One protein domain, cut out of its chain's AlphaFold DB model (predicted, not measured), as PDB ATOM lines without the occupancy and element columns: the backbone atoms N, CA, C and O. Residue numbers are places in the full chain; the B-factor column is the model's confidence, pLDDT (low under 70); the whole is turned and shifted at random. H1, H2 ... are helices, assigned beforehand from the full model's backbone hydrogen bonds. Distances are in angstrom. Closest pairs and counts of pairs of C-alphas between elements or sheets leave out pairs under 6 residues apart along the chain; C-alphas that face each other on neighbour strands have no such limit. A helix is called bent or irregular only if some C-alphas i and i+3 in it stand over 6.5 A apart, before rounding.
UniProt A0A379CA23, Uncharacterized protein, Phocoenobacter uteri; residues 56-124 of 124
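This is residues 56 to 124 of the 124 residues of an uncharacterized protein of Phocoenobacter uteri (UniProt A0A379CA23). A long helix, H1, bends like a bow, and the shorter helix H2 sits inside the bend, running back beneath both of its arms. The tiny helix H3 packs on H2 close to the bend, and between H2 and H3 residues 107 to 113 swing out in a wide loop on the side of H2 away from H1. The printed part has 69 residues with three named helices, in the order H1, H2, H3, and no named strand; the class is all helix. The whole is compact, with a radius of gyration of the C-alphas of 12.1 A, yet only just elongated, with spans of 44 by 22 by 17 A, the arms of H1 lying along the length.

H1, residues 56 to 83, was assigned as one helix by its hydrogen bonds, but it is bent: C-alphas 71 and 74 are 6.6 A apart, against about 5 A in a regular helix. Its arm H1a, residues 56 to 71, begins with C-alpha 56 at (-154.883, -39.390, -67.106) and measures 23.2 A from first to last C-alpha. Its arm H1b, residues 74 to 83, measures 15.0 A and ends with C-alpha 83 at (-117.513, -41.556, -55.959). H2, residues 91 to 101, measures 15.6 A. H3, residues 119 to 122, measures 5.6 A and ends with C-alpha 122 at (-134.238, -38.507, -56.037).

H1a and H1b stand at a steep tilt of 55 degrees. H1a touches H2, the closest C-alphas being those of Cys 69 and Phe 95, 5.8 A apart; they run opposite ways at a tilt of 38 degrees, only just steep. H1b touches H2 as well, with the C-alphas of Phe 77 and Met 91 closest at 6.0 A; they run opposite ways at a steep tilt of 69.5 degrees, only just short of about perpendicular. H2 touches H3, where the C-alphas of Cys 98 and Val 122 are closest at 5.1 A. H3 is close to but not clearly touching H1a, with the closest C-alphas, of Cys 69 and Val 122, 7.5 A apart. It is also close to but not clearly touching H1b, with those of Leu 76 and Asp 121 closest at 7.8 A. Every O i to N i+4 pair is within hydrogen-bond range in H1a and H2, and 4 of 6 are in H1b; H3 is too short for such a pair, but its one O i to N i+3 pair is within range.

The two C-alphas farthest apart are those of Pro 56 and Lys 85, at 43.6 A. The printed part has no cut and ends at Arg 124, the chain's last residue. The link from H1 to H2, 7 residues, is short, and the link from H2 to H3, 17 residues, is long. The mean pLDDT of the printed part is 89.0; residues 82 to 87, of which 82 and 83 belong to H1b, are under 70.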
ATOM      1  N   PRO A  56    -155.187 -40.800 -66.842       96.31
ATOM      2  CA  PRO A  56    -154.883 -39.390 -67.106       96.31
ATOM      3  C   PRO A  56    -154.094 -38.713 -65.973       96.31
ATOM      4  O   PRO A  56    -153.158 -37.954 -66.225       96.31
ATOM      5  N   ASN A  57    -154.417 -39.050 -64.719       96.62
ATOM      6  CA  ASN A  57    -153.706 -38.551 -63.541       96.62
ATOM      7  C   ASN A  57    -152.252 -39.036 -63.507       96.62
ATOM      8  O   ASN A  57    -151.352 -38.252 -63.198       96.62
ATOM      9  N   LYS A  58    -152.004 -40.303 -63.864       96.19
ATOM     10  CA  LYS A  58    -150.650 -40.864 -63.930       96.19
ATOM     11  C   LYS A  58    -149.840 -40.248 -65.072       96.19
ATOM     12  O   LYS A  58    -148.688 -39.893 -64.847       96.19
ATOM     13  N   LYS A  59    -150.449 -40.002 -66.238       96.69
ATOM     14  CA  LYS A  59    -149.806 -39.282 -67.356       96.69
ATOM     15  C   LYS A  59    -149.386 -37.864 -66.957       96.69
ATOM     16  O   LYS A  59    -148.286 -37.426 -67.286       96.69
ATOM     17  N   LEU A  60    -150.230 -37.144 -66.211       96.81
ATOM     18  CA  LEU A  60    -149.884 -35.815 -65.697       96.81
ATOM     19  C   LEU A  60    -148.753 -35.878 -64.662       96.81
ATOM     20  O   LEU A  60    -147.846 -35.044 -64.693       96.81
ATOM     21  N   LEU A  61    -148.800 -36.857 -63.755       96.94
ATOM     22  CA  LEU A  61    -147.740 -37.092 -62.776       96.94
ATOM     23  C   LEU A  61    -146.409 -37.405 -63.470       96.94
ATOM     24  O   LEU A  61    -145.404 -36.788 -63.136       96.94
ATOM     25  N   ARG A  62    -146.420 -38.273 -64.489       96.88
ATOM     26  CA  ARG A  62    -145.247 -38.630 -65.296       96.88
ATOM     27  C   ARG A  62    -144.582 -37.402 -65.892       96.88
ATOM     28  O   ARG A  62    -143.407 -37.207 -65.635       96.88
ATOM     29  N   LYS A  63    -145.331 -36.525 -66.566       96.75
ATOM     30  CA  LYS A  63    -144.776 -35.280 -67.132       96.75
ATOM     31  C   LYS A  63    -144.111 -34.391 -66.078       96.75
ATOM     32  O   LYS A  63    -143.075 -33.785 -66.331       96.75
ATOM     33  N   LYS A  64    -144.709 -34.295 -64.885       97.06
ATOM     34  CA  LYS A  64    -144.134 -33.520 -63.773       97.06
ATOM     35  C   LYS A  64    -142.876 -34.167 -63.204       97.06
ATOM     36  O   LYS A  64    -142.006 -33.439 -62.732       97.06
ATOM     37  N   ASN A  65    -142.829 -35.493 -63.160       97.19
ATOM     38  CA  ASN A  65    -141.688 -36.244 -62.655       97.19
ATOM     39  C   ASN A  65    -140.545 -36.239 -63.665       97.19
ATOM     40  O   ASN A  65    -139.425 -35.985 -63.262       97.19
ATOM     41  N   GLU A  66    -140.840 -36.410 -64.950       96.81
ATOM     42  CA  GLU A  66    -139.888 -36.344 -66.059       96.81
ATOM     43  C   GLU A  66    -139.134 -35.015 -66.043       96.81
ATOM     44  O   GLU A  66    -137.923 -35.015 -65.863       96.81
ATOM     45  N   ALA A  67    -139.850 -33.884 -66.024       97.31
ATOM     46  CA  ALA A  67    -139.221 -32.564 -65.937       97.31
ATOM     47  C   ALA A  67    -138.326 -32.391 -64.693       97.31
ATOM     48  O   ALA A  67    -137.274 -31.760 -64.755       97.31
ATOM     49  N   PHE A  68    -138.733 -32.950 -63.551       97.25
ATOM     50  CA  PHE A  68    -137.948 -32.876 -62.318       97.25
ATOM     51  C   PHE A  68    -136.724 -33.792 -62.342       97.25
ATOM     52  O   PHE A  68    -135.636 -33.364 -61.964       97.25
ATOM     53  N   CYS A  69    -136.887 -35.029 -62.800       96.69
ATOM     54  CA  CYS A  69    -135.805 -35.990 -62.926       96.69
ATOM     55  C   CYS A  69    -134.792 -35.525 -63.979       96.69
ATOM     56  O   CYS A  69    -133.595 -35.648 -63.736       96.69
ATOM     57  N   ASP A  70    -135.225 -34.917 -65.084       96.81
ATOM     58  CA  ASP A  70    -134.345 -34.315 -66.093       96.81
ATOM     59  C   ASP A  70    -133.514 -33.162 -65.528       96.81
ATOM     60  O   ASP A  70    -132.331 -33.036 -65.837       96.81
ATOM     61  N   GLU A  71    -134.097 -32.333 -64.661       96.56
ATOM     62  CA  GLU A  71    -133.362 -31.241 -64.017       96.56
ATOM     63  C   GLU A  71    -132.384 -31.754 -62.943       96.56
ATOM     64  O   GLU A  71    -131.288 -31.209 -62.758       96.56
ATOM     65  N   LEU A  72    -132.778 -32.796 -62.211       95.81
ATOM     66  CA  LEU A  72    -132.011 -33.361 -61.106       95.81
ATOM     67  C   LEU A  72    -130.835 -34.221 -61.585       95.81
ATOM     68  O   LEU A  72    -129.740 -34.134 -61.024       95.81
ATOM     69  N   THR A  73    -131.050 -35.043 -62.614       95.12
ATOM     70  CA  THR A  73    -130.102 -36.072 -63.072       95.12
ATOM     71  C   THR A  73    -128.716 -35.499 -63.394       95.12
ATOM     72  O   THR A  73    -127.744 -36.042 -62.872       95.12
ATOM     73  N   PRO A  74    -128.558 -34.395 -64.154       94.38
ATOM     74  CA  PRO A  74    -127.242 -33.809 -64.426       94.38
ATOM     75  C   PRO A  74    -126.525 -33.346 -63.155       94.38
ATOM     76  O   PRO A  74    -125.326 -33.568 -62.998       94.38
ATOM     77  N   LYS A  75    -127.261 -32.733 -62.219       93.12
ATOM     78  CA  LYS A  75    -126.700 -32.231 -60.956       93.12
ATOM     79  C   LYS A  75    -126.202 -33.391 -60.098       93.12
ATOM     80  O   LYS A  75    -125.083 -33.344 -59.587       93.12
ATOM     81  N   LEU A  76    -127.015 -34.437 -59.968       92.06
ATOM     82  CA  LEU A  76    -126.669 -35.612 -59.180       92.06
ATOM     83  C   LEU A  76    -125.547 -36.419 -59.839       92.06
ATOM     84  O   LEU A  76    -124.646 -36.887 -59.149       92.06
ATOM     85  N   PHE A  77    -125.543 -36.520 -61.168       91.81
ATOM     86  CA  PHE A  77    -124.471 -37.161 -61.920       91.81
ATOM     87  C   PHE A  77    -123.117 -36.506 -61.642       91.81
ATOM     88  O   PHE A  77    -122.182 -37.198 -61.255       91.81
ATOM     89  N   GLU A  78    -123.012 -35.179 -61.740       89.06
ATOM     90  CA  GLU A  78    -121.756 -34.471 -61.456       89.06
ATOM     91  C   GLU A  78    -121.301 -34.619 -59.992       89.06
ATOM     92  O   GLU A  78    -120.102 -34.707 -59.711       89.06
ATOM     93  N   GLN A  79    -122.242 -34.706 -59.048       88.00
ATOM     94  CA  GLN A  79    -121.935 -34.977 -57.640       88.00
ATOM     95  C   GLN A  79    -121.414 -36.407 -57.428       88.00
ATOM     96  O   GLN A  79    -120.426 -36.609 -56.718       88.00
ATOM     97  N   LYS A  80    -122.064 -37.396 -58.050       84.44
ATOM     98  CA  LYS A  80    -121.797 -38.827 -57.844       84.44
ATOM     99  C   LYS A  80    -120.653 -39.356 -58.709       84.44
ATOM    100  O   LYS A  80    -120.000 -40.312 -58.314       84.44
ATOM    101  N   LYS A  81    -120.305 -38.687 -59.812       81.06
ATOM    102  CA  LYS A  81    -119.162 -39.017 -60.689       81.06
ATOM    103  C   LYS A  81    -117.822 -39.104 -59.950       81.06
ATOM    104  O   LYS A  81    -116.907 -39.779 -60.404       81.06
ATOM    105  N   LYS A  82    -117.697 -38.426 -58.804       69.00
ATOM    106  CA  LYS A  82    -116.496 -38.447 -57.951       69.00
ATOM    107  C   LYS A  82    -116.392 -39.673 -57.045       69.00
ATOM    108  O   LYS A  82    -115.346 -39.858 -56.428       69.00
ATOM    109  N   TYR A  83    -117.453 -40.469 -56.928       63.94
ATOM    110  CA  TYR A  83    -117.513 -41.556 -55.959       63.94
ATOM    111  C   TYR A  83    -116.841 -42.840 -56.418       63.94
ATOM    112  O   TYR A  83    -116.804 -43.762 -55.606       63.94
ATOM    113  N   ASP A  84    -116.236 -42.891 -57.620       55.53
ATOM    114  CA  ASP A  84    -115.761 -44.178 -58.106       55.53
ATOM    115  C   ASP A  84    -114.349 -44.388 -58.634       55.53
ATOM    116  O   ASP A  84    -113.812 -43.656 -59.465       55.53
ATOM    117  N   LYS A  85    -113.814 -45.516 -58.151       57.56
ATOM    118  CA  LYS A  85    -112.686 -46.268 -58.695       57.56
ATOM    119  C   LYS A  85    -113.153 -47.544 -59.436       57.56
ATOM    120  O   LYS A  85    -112.331 -48.080 -60.170       57.56
ATOM    121  N   ASN A  86    -114.412 -48.004 -59.291       64.88
ATOM    122  CA  ASN A  86    -114.949 -49.287 -59.803       64.88
ATOM    123  C   ASN A  86    -116.406 -49.242 -60.380       64.88
ATOM    124  O   ASN A  86    -116.660 -49.861 -61.408       64.88
ATOM    125  N   ASP A  87    -117.344 -48.540 -59.739       66.44
ATOM    126  CA  ASP A  87    -118.707 -48.119 -60.148       66.44
ATOM    127  C   ASP A  87    -118.786 -47.160 -61.344       66.44
ATOM    128  O   ASP A  87    -118.454 -45.979 -61.227       66.44
ATOM    129  N   VAL A  88    -119.276 -47.599 -62.504       77.75
ATOM    130  CA  VAL A  88    -119.596 -46.654 -63.587       77.75
ATOM    131  C   VAL A  88    -120.952 -46.012 -63.298       77.75
ATOM    132  O   VAL A  88    -122.000 -46.622 -63.501       77.75
ATOM    133  N   VAL A  89    -120.938 -44.767 -62.818       84.50
ATOM    134  CA  VAL A  89    -122.155 -43.956 -62.674       84.50
ATOM    135  C   VAL A  89    -122.676 -43.613 -64.071       84.50
ATOM    136  O   VAL A  89    -121.959 -42.997 -64.857       84.50
ATOM    137  N   ASN A  90    -123.930 -43.965 -64.375       88.31
ATOM    138  CA  ASN A  90    -124.605 -43.580 -65.619       88.31
ATOM    139  C   ASN A  90    -125.737 -42.592 -65.334       88.31
ATOM    140  O   ASN A  90    -126.532 -42.790 -64.414       88.31
ATOM    141  N   MET A  91    -125.875 -41.565 -66.175       90.50
ATOM    142  CA  MET A  91    -127.008 -40.636 -66.083       90.50
ATOM    143  C   MET A  91    -128.354 -41.338 -66.271       90.50
ATOM    144  O   MET A  91    -129.294 -41.054 -65.536       90.50
ATOM    145  N   SER A  92    -128.446 -42.276 -67.219       91.44
ATOM    146  CA  SER A  92    -129.689 -43.013 -67.473       91.44
ATOM    147  C   SER A  92    -130.176 -43.734 -66.220       91.44
ATOM    148  O   SER A  92    -131.349 -43.649 -65.883       91.44
ATOM    149  N   ASP A  93    -129.268 -44.383 -65.491       91.12
ATOM    150  CA  ASP A  93    -129.588 -45.149 -64.289       91.12
ATOM    151  C   ASP A  93    -130.155 -44.248 -63.170       91.12
ATOM    152  O   ASP A  93    -131.107 -44.642 -62.494       91.12
ATOM    153  N   ILE A  94    -129.647 -43.014 -63.037       92.81
ATOM    154  CA  ILE A  94    -130.184 -42.000 -62.113       92.81
ATOM    155  C   ILE A  94    -131.607 -41.599 -62.508       92.81
ATOM    156  O   ILE A  94    -132.499 -41.570 -61.657       92.81
ATOM    157  N   PHE A  95    -131.829 -41.313 -63.791       95.25
ATOM    158  CA  PHE A  95    -133.138 -40.908 -64.297       95.25
ATOM    159  C   PHE A  95    -134.185 -42.016 -64.113       95.25
ATOM    160  O   PHE A  95    -135.262 -41.767 -63.568       95.25
ATOM    161  N   VAL A  96    -133.854 -43.256 -64.495       94.62
ATOM    162  CA  VAL A  96    -134.727 -44.431 -64.323       94.62
ATOM    163  C   VAL A  96    -135.104 -44.611 -62.854       94.62
ATOM    164  O   VAL A  96    -136.282 -44.761 -62.523       94.62
ATOM    165  N   TYR A  97    -134.113 -44.546 -61.961       93.94
ATOM    166  CA  TYR A  97    -134.340 -44.682 -60.527       93.94
ATOM    167  C   TYR A  97    -135.218 -43.544 -59.980       93.94
ATOM    168  O   TYR A  97    -136.172 -43.806 -59.249       93.94
ATOM    169  N   CYS A  98    -134.986 -42.297 -60.400       95.25
ATOM    170  CA  CYS A  98    -135.823 -41.149 -60.039       95.25
ATOM    171  C   CYS A  98    -137.286 -41.336 -60.464       95.25
ATOM    172  O   CYS A  98    -138.205 -41.138 -59.663       95.25
ATOM    173  N   MET A  99    -137.517 -41.779 -61.699       95.88
ATOM    174  CA  MET A  99    -138.857 -42.050 -62.218       95.88
ATOM    175  C   MET A  99    -139.558 -43.173 -61.439       95.88
ATOM    176  O   MET A  99    -140.747 -43.052 -61.128       95.88
ATOM    177  N   ARG A 100    -138.825 -44.230 -61.061       94.62
ATOM    178  CA  ARG A 100    -139.327 -45.341 -60.234       94.62
ATOM    179  C   ARG A 100    -139.739 -44.877 -58.838       94.62
ATOM    180  O   ARG A 100    -140.879 -45.115 -58.438       94.62
ATOM    181  N   ILE A 101    -138.851 -44.186 -58.120       95.00
ATOM    182  CA  ILE A 101    -139.100 -43.708 -56.748       95.00
ATOM    183  C   ILE A 101    -140.273 -42.721 -56.699       95.00
ATOM    184  O   ILE A 101    -141.055 -42.730 -55.749       95.00
ATOM    185  N   ASN A 102    -140.467 -41.926 -57.754       94.56
ATOM    186  CA  ASN A 102    -141.596 -41.001 -57.862       94.56
ATOM    187  C   ASN A 102    -142.880 -41.641 -58.452       94.56
ATOM    188  O   ASN A 102    -143.800 -40.925 -58.854       94.56
ATOM    189  N   ASN A 103    -142.996 -42.978 -58.445       94.44
ATOM    190  CA  ASN A 103    -144.176 -43.769 -58.849       94.44
ATOM    191  C   ASN A 103    -144.558 -43.697 -60.341       94.44
ATOM    192  O   ASN A 103    -145.700 -43.982 -60.722       94.44
ATOM    193  N   THR A 104    -143.612 -43.351 -61.210       95.75
ATOM    194  CA  THR A 104    -143.806 -43.286 -62.666       95.75
ATOM    195  C   THR A 104    -142.707 -44.060 -63.394       95.75
ATOM    196  O   THR A 104    -141.974 -43.461 -64.179       95.75
ATOM    197  N   PRO A 105    -142.567 -45.381 -63.159       94.94
ATOM    198  CA  PRO A 105    -141.502 -46.185 -63.761       94.94
ATOM    199  C   PRO A 105    -141.566 -46.128 -65.288       94.94
ATOM    200  O   PRO A 105    -142.649 -45.982 -65.862       94.94
ATOM    201  N   ILE A 106    -140.415 -46.204 -65.946       94.12
ATOM    202  CA  ILE A 106    -140.344 -46.283 -67.409       94.12
ATOM    203  C   ILE A 106    -140.704 -47.695 -67.893       94.12
ATOM    204  O   ILE A 106    -140.693 -48.650 -67.112       94.12
ATOM    205  N   TYR A 107    -141.034 -47.836 -69.174       92.69
ATOM    206  CA  TYR A 107    -141.170 -49.158 -69.782       92.69
ATOM    207  C   TYR A 107    -139.844 -49.937 -69.647       92.69
ATOM    208  O   TYR A 107    -138.764 -49.373 -69.814       92.69
ATOM    209  N   LEU A 108    -139.939 -51.218 -69.270       86.75
ATOM    210  CA  LEU A 108    -138.799 -52.093 -68.946       86.75
ATOM    211  C   LEU A 108    -137.860 -51.553 -67.859       86.75
ATOM    212  O   LEU A 108    -136.635 -51.674 -67.930       86.75
ATOM    213  N   ASP A 109    -138.453 -51.012 -66.801       84.88
ATOM    214  CA  ASP A 109    -137.732 -50.643 -65.594       84.88
ATOM    215  C   ASP A 109    -137.102 -51.872 -64.897       84.88
ATOM    216  O   ASP A 109    -137.745 -52.596 -64.132       84.88
ATOM    217  N   LEU A 110    -135.818 -52.122 -65.167       81.88
ATOM    218  CA  LEU A 110    -135.047 -53.169 -64.499       81.88
ATOM    219  C   LEU A 110    -134.737 -52.732 -63.068       81.88
ATOM    220  O   LEU A 110    -134.039 -51.736 -62.865       81.88
ATOM    221  N   ASN A 111    -135.190 -53.506 -62.073       80.50
ATOM    222  CA  ASN A 111    -134.937 -53.245 -60.653       80.50
ATOM    223  C   ASN A 111    -133.463 -53.481 -60.267       80.50
ATOM    224  O   ASN A 111    -133.114 -54.429 -59.566       80.50
ATOM    225  N   LYS A 112    -132.587 -52.618 -60.778       83.69
ATOM    226  CA  LYS A 112    -131.189 -52.505 -60.394       83.69
ATOM    227  C   LYS A 112    -131.113 -51.793 -59.046       83.69
ATOM    228  O   LYS A 112    -131.759 -50.759 -58.860       83.69
ATOM    229  N   ASN A 113    -130.316 -52.357 -58.146       81.06
ATOM    230  CA  ASN A 113    -129.938 -51.733 -56.886       81.06
ATOM    231  C   ASN A 113    -128.560 -51.097 -57.040       81.06
ATOM    232  O   ASN A 113    -127.637 -51.732 -57.550       81.06
ATOM    233  N   TYR A 114    -128.431 -49.864 -56.567       81.75
ATOM    234  CA  TYR A 114    -127.177 -49.123 -56.562       81.75
ATOM    235  C   TYR A 114    -126.783 -48.844 -55.119       81.75
ATOM    236  O   TYR A 114    -127.602 -48.387 -54.329       81.75
ATOM    237  N   ASN A 115    -125.517 -49.069 -54.777       83.69
ATOM    238  CA  ASN A 115    -125.014 -48.747 -53.438       83.69
ATOM    239  C   ASN A 115    -124.803 -47.233 -53.245       83.69
ATOM    240  O   ASN A 115    -124.766 -46.748 -52.119       83.69
ATOM    241  N   TRP A 116    -124.657 -46.484 -54.344       85.19
ATOM    242  CA  TRP A 116    -124.319 -45.057 -54.360       85.19
ATOM    243  C   TRP A 116    -125.519 -44.122 -54.599       85.19
ATOM    244  O   TRP A 116    -125.370 -42.901 -54.473       85.19
ATOM    245  N   LEU A 117    -126.693 -44.673 -54.930       88.19
ATOM    246  CA  LEU A 117    -127.926 -43.933 -55.206       88.19
ATOM    247  C   LEU A 117    -129.016 -44.368 -54.228       88.19
ATOM    248  O   LEU A 117    -129.416 -45.532 -54.225       88.19
ATOM    249  N   ILE A 118    -129.489 -43.436 -53.403       91.00
ATOM    250  CA  ILE A 118    -130.505 -43.701 -52.377       91.00
ATOM    251  C   ILE A 118    -131.789 -42.923 -52.659       91.00
ATOM    252  O   ILE A 118    -131.772 -41.904 -53.347       91.00
ATOM    253  N   GLU A 119    -132.916 -43.372 -52.102       91.94
ATOM    254  CA  GLU A 119    -134.229 -42.760 -52.359       91.94
ATOM    255  C   GLU A 119    -134.261 -41.259 -52.048       91.94
ATOM    256  O   GLU A 119    -134.843 -40.488 -52.806       91.94
ATOM    257  N   SER A 120    -133.606 -40.822 -50.967       91.38
ATOM    258  CA  SER A 120    -133.557 -39.407 -50.577       91.38
ATOM    259  C   SER A 120    -132.847 -38.514 -51.591       91.38
ATOM    260  O   SER A 120    -133.053 -37.307 -51.562       91.38
ATOM    261  N   ASP A 121    -132.022 -39.084 -52.473       89.56
ATOM    262  CA  ASP A 121    -131.325 -38.315 -53.505       89.56
ATOM    263  C   ASP A 121    -132.269 -37.898 -54.641       89.56
ATOM    264  O   ASP A 121    -131.989 -36.922 -55.332       89.56
ATOM    265  N   VAL A 122    -133.362 -38.644 -54.857       91.38
ATOM    266  CA  VAL A 122    -134.238 -38.507 -56.037       91.38
ATOM    267  C   VAL A 122    -135.718 -38.317 -55.724       91.38
ATOM    268  O   VAL A 122    -136.517 -38.053 -56.624       91.38
ATOM    269  N   LYS A 123    -136.117 -38.485 -54.466       90.19
ATOM    270  CA  LYS A 123    -137.501 -38.313 -54.039       90.19
ATOM    271  C   LYS A 123    -137.842 -36.826 -53.951       90.19
ATOM    272  O   LYS A 123    -137.087 -36.057 -53.358       90.19
ATOM    273  N   ARG A 124    -138.974 -36.443 -54.546       78.31
ATOM    274  CA  ARG A 124    -139.550 -35.100 -54.397       78.31
ATOM    275  C   ARG A 124    -140.149 -34.892 -53.006       78.31
ATOM    276  O   ARG A 124    -140.781 -35.843 -52.487       78.31
TER     277      ARG A 124